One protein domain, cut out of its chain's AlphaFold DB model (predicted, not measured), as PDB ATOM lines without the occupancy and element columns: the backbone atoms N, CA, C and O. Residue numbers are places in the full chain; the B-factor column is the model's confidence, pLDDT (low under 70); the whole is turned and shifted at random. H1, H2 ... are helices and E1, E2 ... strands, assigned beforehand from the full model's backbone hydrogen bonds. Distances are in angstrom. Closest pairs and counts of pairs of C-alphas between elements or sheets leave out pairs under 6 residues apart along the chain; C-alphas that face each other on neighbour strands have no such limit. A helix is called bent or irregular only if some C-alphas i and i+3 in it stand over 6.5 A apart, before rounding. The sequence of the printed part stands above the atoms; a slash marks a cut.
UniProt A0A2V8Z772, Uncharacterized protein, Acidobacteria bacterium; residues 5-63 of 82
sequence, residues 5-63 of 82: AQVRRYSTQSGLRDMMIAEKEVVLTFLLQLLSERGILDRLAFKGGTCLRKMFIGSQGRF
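This is residues 5 to 63 of the 82 residues of an uncharacterized protein of Acidobacteria bacterium (UniProt A0A2V8Z772). Helix H1 stands across the first end of long helix H2, one arm of an open U; helix H3 and strand E1 fold back into helix H4, the other arm. The printed part, 59 residues, is mostly helix, only just loose, close to compact, with radius of gyration of the C-alphas 12.6 A. It spans 36 by 23 by 14 A.

Find H1, residues 5 to 13, beginning at C-alpha 5 (-4.908, -3.297, 38.862). H2, residues 19 to 37, runs 27.2 A; H3 takes 40 to 43, E1 44 to 47. H4, residues 48 to 60, ends at C-alpha 60 (3.772, 17.368, 48.330); it is irregular, C-alphas 56 and 59 being 9.6 A apart.

H1 touches H2 at residues 19 to 23 alone, about perpendicular at 80 degrees; the closest C-alphas, Ser 11 and Ala 22, are 5.3 A apart. H2 and H4 are near each other. Every O i to N i+4 pair is within hydrogen-bond range in H1 and H2, 5 of 9 in H4.

The printed part has no cut; no printed residue is under 70 in pLDDT.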
ATOM      1  N   ALA A   5      -6.346  -3.248  39.117       96.12
ATOM      2  CA  ALA A   5      -4.908  -3.297  38.862       96.12
ATOM      3  C   ALA A   5      -4.313  -1.914  38.532       96.12
ATOM      4  O   ALA A   5      -3.224  -1.579  39.004       96.12
ATOM      5  N   GLN A   6      -5.022  -1.089  37.754       96.31
ATOM      6  CA  GLN A   6      -4.596   0.282  37.449       96.31
ATOM      7  C   GLN A   6      -4.635   1.172  38.694       96.31
ATOM      8  O   GLN A   6      -3.668   1.893  38.946       96.31
ATOM      9  N   VAL A   7      -5.711   1.088  39.486       96.12
ATOM     10  CA  VAL A   7      -5.844   1.858  40.733       96.12
ATOM     11  C   VAL A   7      -4.762   1.446  41.730       96.12
ATOM     12  O   VAL A   7      -4.105   2.304  42.313       96.12
ATOM     13  N   ARG A   8      -4.494   0.142  41.862       96.44
ATOM     14  CA  ARG A   8      -3.481  -0.403  42.777       96.44
ATOM     15  C   ARG A   8      -2.089   0.073  42.394       96.44
ATOM     16  O   ARG A   8      -1.348   0.531  43.256       96.44
ATOM     17  N   ARG A   9      -1.761   0.035  41.099       96.06
ATOM     18  CA  ARG A   9      -0.484   0.544  40.586       96.06
ATOM     19  C   ARG A   9      -0.301   2.027  40.912       96.06
ATOM     20  O   ARG A   9       0.744   2.392  41.444       96.06
ATOM     21  N   TYR A  10      -1.305   2.860  40.632       94.69
ATOM     22  CA  TYR A  10      -1.249   4.291  40.950       94.69
ATOM     23  C   TYR A  10      -1.126   4.538  42.458       94.69
ATOM     24  O   TYR A  10      -0.319   5.363  42.882       94.69
ATOM     25  N   SER A  11      -1.888   3.789  43.261       95.12
ATOM     26  CA  SER A  11      -1.876   3.860  44.722       95.12
ATOM     27  C   SER A  11      -0.472   3.595  45.279       95.12
ATOM     28  O   SER A  11       0.087   4.442  45.975       95.12
ATOM     29  N   THR A  12       0.165   2.493  44.859       94.81
ATOM     30  CA  THR A  12       1.543   2.147  45.241       94.81
ATOM     31  C   THR A  12       2.552   3.208  44.805       94.81
ATOM     32  O   THR A  12       3.388   3.617  45.608       94.81
ATOM     33  N   GLN A  13       2.470   3.689  43.561       93.06
ATOM     34  CA  GLN A  13       3.388   4.709  43.036       93.06
ATOM     35  C   GLN A  13       3.243   6.065  43.738       93.06
ATOM     36  O   GLN A  13       4.212   6.811  43.842       93.06
ATOM     37  N   SER A  14       2.043   6.375  44.230       89.00
ATOM     38  CA  SER A  14       1.717   7.657  44.865       89.00
ATOM     39  C   SER A  14       1.786   7.612  46.394       89.00
ATOM     40  O   SER A  14       1.452   8.601  47.043       89.00
ATOM     41  N   GLY A  15       2.172   6.472  46.984       90.50
ATOM     42  CA  GLY A  15       2.218   6.283  48.438       90.50
ATOM     43  C   GLY A  15       0.844   6.298  49.119       90.50
ATOM     44  O   GLY A  15       0.757   6.486  50.333       90.50
ATOM     45  N   LEU A  16      -0.237   6.109  48.358       90.38
ATOM     46  CA  LEU A  16      -1.587   6.003  48.894       90.38
ATOM     47  C   LEU A  16      -1.832   4.594  49.431       90.38
ATOM     48  O   LEU A  16      -1.408   3.597  48.856       90.38
ATOM     49  N   ARG A  17      -2.541   4.512  50.557       89.94
ATOM     50  CA  ARG A  17      -3.066   3.240  51.083       89.94
ATOM     51  C   ARG A  17      -4.544   3.066  50.760       89.94
ATOM     52  O   ARG A  17      -5.010   1.945  50.597       89.94
ATOM     53  N   ASP A  18      -5.262   4.180  50.654       93.94
ATOM     54  CA  ASP A  18      -6.682   4.201  50.344       93.94
ATOM     55  C   ASP A  18      -6.900   4.145  48.824       93.94
ATOM     56  O   ASP A  18      -6.579   5.077  48.081       93.94
ATOM     57  N   MET A  19      -7.459   3.023  48.376       93.56
ATOM     58  CA  MET A  19      -7.765   2.756  46.973       93.56
ATOM     59  C   MET A  19      -8.858   3.676  46.420       93.56
ATOM     60  O   MET A  19      -8.808   4.032  45.245       93.56
ATOM     61  N   MET A  20      -9.809   4.106  47.252       93.62
ATOM     62  CA  MET A  20     -10.876   5.016  46.835       93.62
ATOM     63  C   MET A  20     -10.315   6.413  46.558       93.62
ATOM     64  O   MET A  20     -10.702   7.060  45.584       93.62
ATOM     65  N   ILE A  21      -9.372   6.879  47.385       93.81
ATOM     66  CA  ILE A  21      -8.669   8.148  47.145       93.81
ATOM     67  C   ILE A  21      -7.817   8.049  45.874       93.81
ATOM     68  O   ILE A  21      -7.834   8.967  45.056       93.81
ATOM     69  N   ALA A  22      -7.122   6.924  45.676       94.25
ATOM     70  CA  ALA A  22      -6.314   6.680  44.481       94.25
ATOM     71  C   ALA A  22      -7.154   6.732  43.197       94.25
ATOM     72  O   ALA A  22      -6.776   7.403  42.238       94.25
ATOM     73  N   GLU A  23      -8.310   6.069  43.188       95.25
ATOM     74  CA  GLU A  23      -9.228   6.102  42.052       95.25
ATOM     75  C   GLU A  23      -9.752   7.519  41.796       95.25
ATOM     76  O   GLU A  23      -9.672   8.011  40.665       95.25
ATOM     77  N   LYS A  24     -10.219   8.212  42.845       94.50
ATOM     78  CA  LYS A  24     -10.717   9.590  42.738       94.50
ATOM     79  C   LYS A  24      -9.670  10.531  42.157       94.50
ATOM     80  O   LYS A  24      -9.992  11.288  41.252       94.50
ATOM     81  N   GLU A  25      -8.420  10.483  42.605       93.81
ATOM     82  CA  GLU A  25      -7.369  11.368  42.081       93.81
ATOM     83  C   GLU A  25      -7.159  11.233  40.572       93.81
ATOM     84  O   GLU A  25      -6.978  12.242  39.875       93.81
ATOM     85  N   VAL A  26      -7.207   9.999  40.064       94.25
ATOM     86  CA  VAL A  26      -7.096   9.716  38.632       94.25
ATOM     87  C   VAL A  26      -8.339  10.226  37.905       94.25
ATOM     88  O   VAL A  26      -8.216  10.987  36.945       94.25
ATOM     89  N   VAL A  27      -9.535   9.890  38.399       95.69
ATOM     90  CA  VAL A  27     -10.811  10.324  37.810       95.69
ATOM     91  C   VAL A  27     -10.924  11.850  37.759       95.69
ATOM     92  O   VAL A  27     -11.274  12.389  36.715       95.69
ATOM     93  N   LEU A  28     -10.572  12.564  38.832       96.25
ATOM     94  CA  LEU A  28     -10.617  14.032  38.885       96.25
ATOM     95  C   LEU A  28      -9.656  14.670  37.874       96.25
ATOM     96  O   LEU A  28      -9.952  15.731  37.332       96.25
ATOM     97  N   THR A  29      -8.517  14.028  37.603       95.56
ATOM     98  CA  THR A  29      -7.559  14.498  36.590       95.56
ATOM     99  C   THR A  29      -8.139  14.357  35.183       95.56
ATOM    100  O   THR A  29      -8.132  15.323  34.423       95.56
ATOM    101  N   PHE A  30      -8.715  13.198  34.856       96.50
ATOM    102  CA  PHE A  30      -9.377  12.994  33.564       96.50
ATOM    103  C   PHE A  30     -10.636  13.849  33.404       96.50
ATOM    104  O   PHE A  30     -10.910  14.333  32.310       96.50
ATOM    105  N   LEU A  31     -11.387  14.084  34.481       97.31
ATOM    106  CA  LEU A  31     -12.531  14.988  34.454       97.31
ATOM    107  C   LEU A  31     -12.084  16.420  34.145       97.31
ATOM    108  O   LEU A  31     -12.668  17.049  33.270       97.31
ATOM    109  N   LEU A  32     -11.029  16.921  34.797       97.62
ATOM    110  CA  LEU A  32     -10.455  18.233  34.476       97.62
ATOM    111  C   LEU A  32     -10.013  18.325  33.011       97.62
ATOM    112  O   LEU A  32     -10.313  19.319  32.352       97.62
ATOM    113  N   GLN A  33      -9.355  17.281  32.495       97.81
ATOM    114  CA  GLN A  33      -8.983  17.200  31.083       97.81
ATOM    115  C   GLN A  33     -10.221  17.277  30.178       97.81
ATOM    116  O   GLN A  33     -10.262  18.116  29.283       97.81
ATOM    117  N   LEU A  34     -11.260  16.483  30.448       98.19
ATOM    118  CA  LEU A  34     -12.493  16.486  29.662       98.19
ATOM    119  C   LEU A  34     -13.195  17.853  29.699       98.19
ATOM    120  O   LEU A  34     -13.652  18.337  28.667       98.19
ATOM    121  N   LEU A  35     -13.273  18.500  30.866       97.62
ATOM    122  CA  LEU A  35     -13.842  19.846  30.986       97.62
ATOM    123  C   LEU A  35     -13.054  20.865  30.151       97.62
ATOM    124  O   LEU A  35     -13.659  21.756  29.550       97.62
ATOM    125  N   SER A  36     -11.726  20.726  30.099       97.38
ATOM    126  CA  SER A  36     -10.859  21.553  29.257       97.38
ATOM    127  C   SER A  36     -11.109  21.297  27.771       97.38
ATOM    128  O   SER A  36     -11.350  22.235  27.023       97.38
ATOM    129  N   GLU A  37     -11.092  20.035  27.340       98.38
ATOM    130  CA  GLU A  37     -11.289  19.634  25.938       98.38
ATOM    131  C   GLU A  37     -12.670  20.029  25.399       98.38
ATOM    132  O   GLU A  37     -12.837  20.266  24.205       98.38
ATOM    133  N   ARG A  38     -13.675  20.122  26.277       98.06
ATOM    134  CA  ARG A  38     -15.032  20.569  25.933       98.06
ATOM    135  C   ARG A  38     -15.219  22.091  26.003       98.06
ATOM    136  O   ARG A  38     -16.342  22.547  25.802       98.06
ATOM    137  N   GLY A  39     -14.179  22.869  26.316       96.81
ATOM    138  CA  GLY A  39     -14.253  24.334  26.440       96.81
ATOM    139  C   GLY A  39     -15.072  24.829  27.641       96.81
ATOM    140  O   GLY A  39     -15.391  26.010  27.751       96.81
ATOM    141  N   ILE A  40     -15.440  23.946  28.576       96.56
ATOM    142  CA  ILE A  40     -16.240  24.323  29.754       96.56
ATOM    143  C   ILE A  40     -15.409  25.216  30.686       96.56
ATOM    144  O   ILE A  40     -15.924  26.179  31.264       96.56
ATOM    145  N   LEU A  41     -14.107  24.933  30.793       95.94
ATOM    146  CA  LEU A  41     -13.184  25.723  31.608       95.94
ATOM    147  C   LEU A  41     -12.958  27.145  31.070       95.94
ATOM    148  O   LEU A  41     -12.518  28.005  31.824       95.94
ATOM    149  N   ASP A  42     -13.366  27.464  29.838       95.12
ATOM    150  CA  ASP A  42     -13.276  28.834  29.310       95.12
ATOM    151  C   ASP A  42     -14.167  29.817  30.080       95.12
ATOM    152  O   ASP A  42     -13.955  31.034  30.058       95.12
ATOM    153  N   ARG A  43     -15.172  29.310  30.797       95.06
ATOM    154  CA  ARG A  43     -16.104  30.121  31.592       95.06
ATOM    155  C   ARG A  43     -15.941  29.927  33.097       95.06
ATOM    156  O   ARG A  43     -16.587  30.627  33.875       95.06
ATOM    157  N   LEU A  44     -15.056  29.026  33.522       96.19
ATOM    158  CA  LEU A  44     -14.844  28.672  34.923       96.19
ATOM    159  C   LEU A  44     -13.392  28.913  35.341       96.19
ATOM    160  O   LEU A  44     -12.456  28.567  34.634       96.19
ATOM    161  N   ALA A  45     -13.187  29.481  36.523       95.56
ATOM    162  CA  ALA A  45     -11.882  29.527  37.167       95.56
ATOM    163  C   ALA A  45     -11.769  28.373  38.167       95.56
ATOM    164  O   ALA A  45     -12.570  28.275  39.099       95.56
ATOM    165  N   PHE A  46     -10.771  27.511  37.968       97.19
ATOM    166  CA  PHE A  46     -10.462  26.400  38.865       97.19
ATOM    167  C   PHE A  46      -9.788  26.910  40.144       97.19
ATOM    168  O   PHE A  46      -8.800  27.643  40.082       97.19
ATOM    169  N   LYS A  47     -10.316  26.533  41.311       96.62
ATOM    170  CA  LYS A  47      -9.843  27.001  42.619       96.62
ATOM    171  C   LYS A  47      -9.855  25.879  43.665       96.62
ATOM    172  O   LYS A  47     -10.057  24.712  43.345       96.62
ATOM    173  N   GLY A  48      -9.595  26.236  44.921       96.50
ATOM    174  CA  GLY A  48      -9.700  25.313  46.053       96.50
ATOM    175  C   GLY A  48      -8.496  24.384  46.229       96.50
ATOM    176  O   GLY A  48      -7.439  24.566  45.618       96.50
ATOM    177  N   GLY A  49      -8.650  23.396  47.114       96.06
ATOM    178  CA  GLY A  49      -7.557  22.519  47.552       96.06
ATOM    179  C   GLY A  49      -7.000  21.633  46.438       96.06
ATOM    180  O   GLY A  49      -5.786  21.469  46.317       96.06
ATOM    181  N   THR A  50      -7.873  21.120  45.572       96.69
ATOM    182  CA  THR A  50      -7.462  20.283  44.435       96.69
ATOM    183  C   THR A  50      -6.717  21.091  43.376       96.69
ATOM    184  O   THR A  50      -5.767  20.577  42.787       96.69
ATOM    185  N   CYS A  51      -7.072  22.368  43.177       96.94
ATOM    186  CA  CYS A  51      -6.319  23.281  42.313       96.94
ATOM    187  C   CYS A  51      -4.905  23.514  42.846       96.94
ATOM    188  O   CYS A  51      -3.934  23.314  42.115       96.94
ATOM    189  N   LEU A  52      -4.771  23.822  44.141       96.44
ATOM    190  CA  LEU A  52      -3.463  23.983  44.782       96.44
ATOM    191  C   LEU A  52      -2.592  22.732  44.631       96.44
ATOM    192  O   LEU A  52      -1.442  22.832  44.204       96.44
ATOM    193  N   ARG A  53      -3.147  21.549  44.917       94.81
ATOM    194  CA  ARG A  53      -2.445  20.269  44.753       94.81
ATOM    195  C   ARG A  53      -2.003  20.043  43.305       94.81
ATOM    196  O   ARG A  53      -0.844  19.723  43.083       94.81
ATOM    197  N   LYS A  54      -2.898  20.186  42.321       94.38
ATOM    198  CA  LYS A  54      -2.609  19.797  40.928       94.38
ATOM    199  C   LYS A  54      -1.769  20.819  40.157       94.38
ATOM    200  O   LYS A  54      -1.034  20.410  39.269       94.38
ATOM    201  N   MET A  55      -1.863  22.108  40.489       95.06
ATOM    202  CA  MET A  55      -1.231  23.180  39.706       95.06
ATOM    203  C   MET A  55       0.006  23.794  40.368       95.06
ATOM    204  O   MET A  55       0.851  24.329  39.659       95.06
ATOM    205  N   PHE A  56       0.130  23.727  41.701       95.50
ATOM    206  CA  PHE A  56       1.178  24.462  42.426       95.50
ATOM    207  C   PHE A  56       2.046  23.580  43.329       95.50
ATOM    208  O   PHE A  56       3.265  23.699  43.307       95.50
ATOM    209  N   ILE A  57       1.438  22.707  44.140       95.38
ATOM    210  CA  ILE A  57       2.146  21.965  45.202       95.38
ATOM    211  C   ILE A  57       2.565  20.556  44.736       95.38
ATOM    212  O   ILE A  57       3.526  19.974  45.240       95.38
ATOM    213  N   GLY A  58       1.854  19.986  43.765       91.31
ATOM    214  CA  GLY A  58       2.098  18.639  43.264       91.31
ATOM    215  C   GLY A  58       1.886  17.564  44.335       91.31
ATOM    216  O   GLY A  58       1.002  17.658  45.191       91.31
ATOM    217  N   SER A  59       2.723  16.526  44.293       88.56
ATOM    218  CA  SER A  59       2.665  15.378  45.209       88.56
ATOM    219  C   SER A  59       2.970  15.716  46.671       88.56
ATOM    220  O   SER A  59       2.649  14.911  47.540       88.56
ATOM    221  N   GLN A  60       3.532  16.897  46.959       90.44
ATOM    222  CA  GLN A  60       3.772  17.368  48.330       90.44
ATOM    223  C   GLN A  60       2.487  17.860  49.018       90.44
ATOM    224  O   GLN A  60       2.442  18.018  50.236       90.44
ATOM    225  N   GLY A  61       1.428  18.126  48.248       89.69
ATOM    226  CA  GLY A  61       0.134  18.534  48.781       89.69
ATOM    227  C   GLY A  61      -0.637  17.344  49.350       89.69
ATOM    228  O   GLY A  61      -0.472  16.209  48.902       89.69
ATOM    229  N   ARG A  62      -1.553  17.592  50.295       91.31
ATOM    230  CA  ARG A  62      -2.517  16.561  50.720       91.31
ATOM    231  C   ARG A  62      -3.450  16.180  49.573       91.31
ATOM    232  O   ARG A  62      -3.676  16.979  48.663       91.31
ATOM    233  N   PHE A  63      -3.969  14.960  49.600       91.06
ATOM    234  CA  PHE A  63      -4.982  14.499  48.646       91.06
ATOM    235  C   PHE A  63      -6.285  15.278  48.839       91.06
ATOM    236  O   PHE A  63      -6.574  15.730  49.950       91.06
TER     237      PHE A  63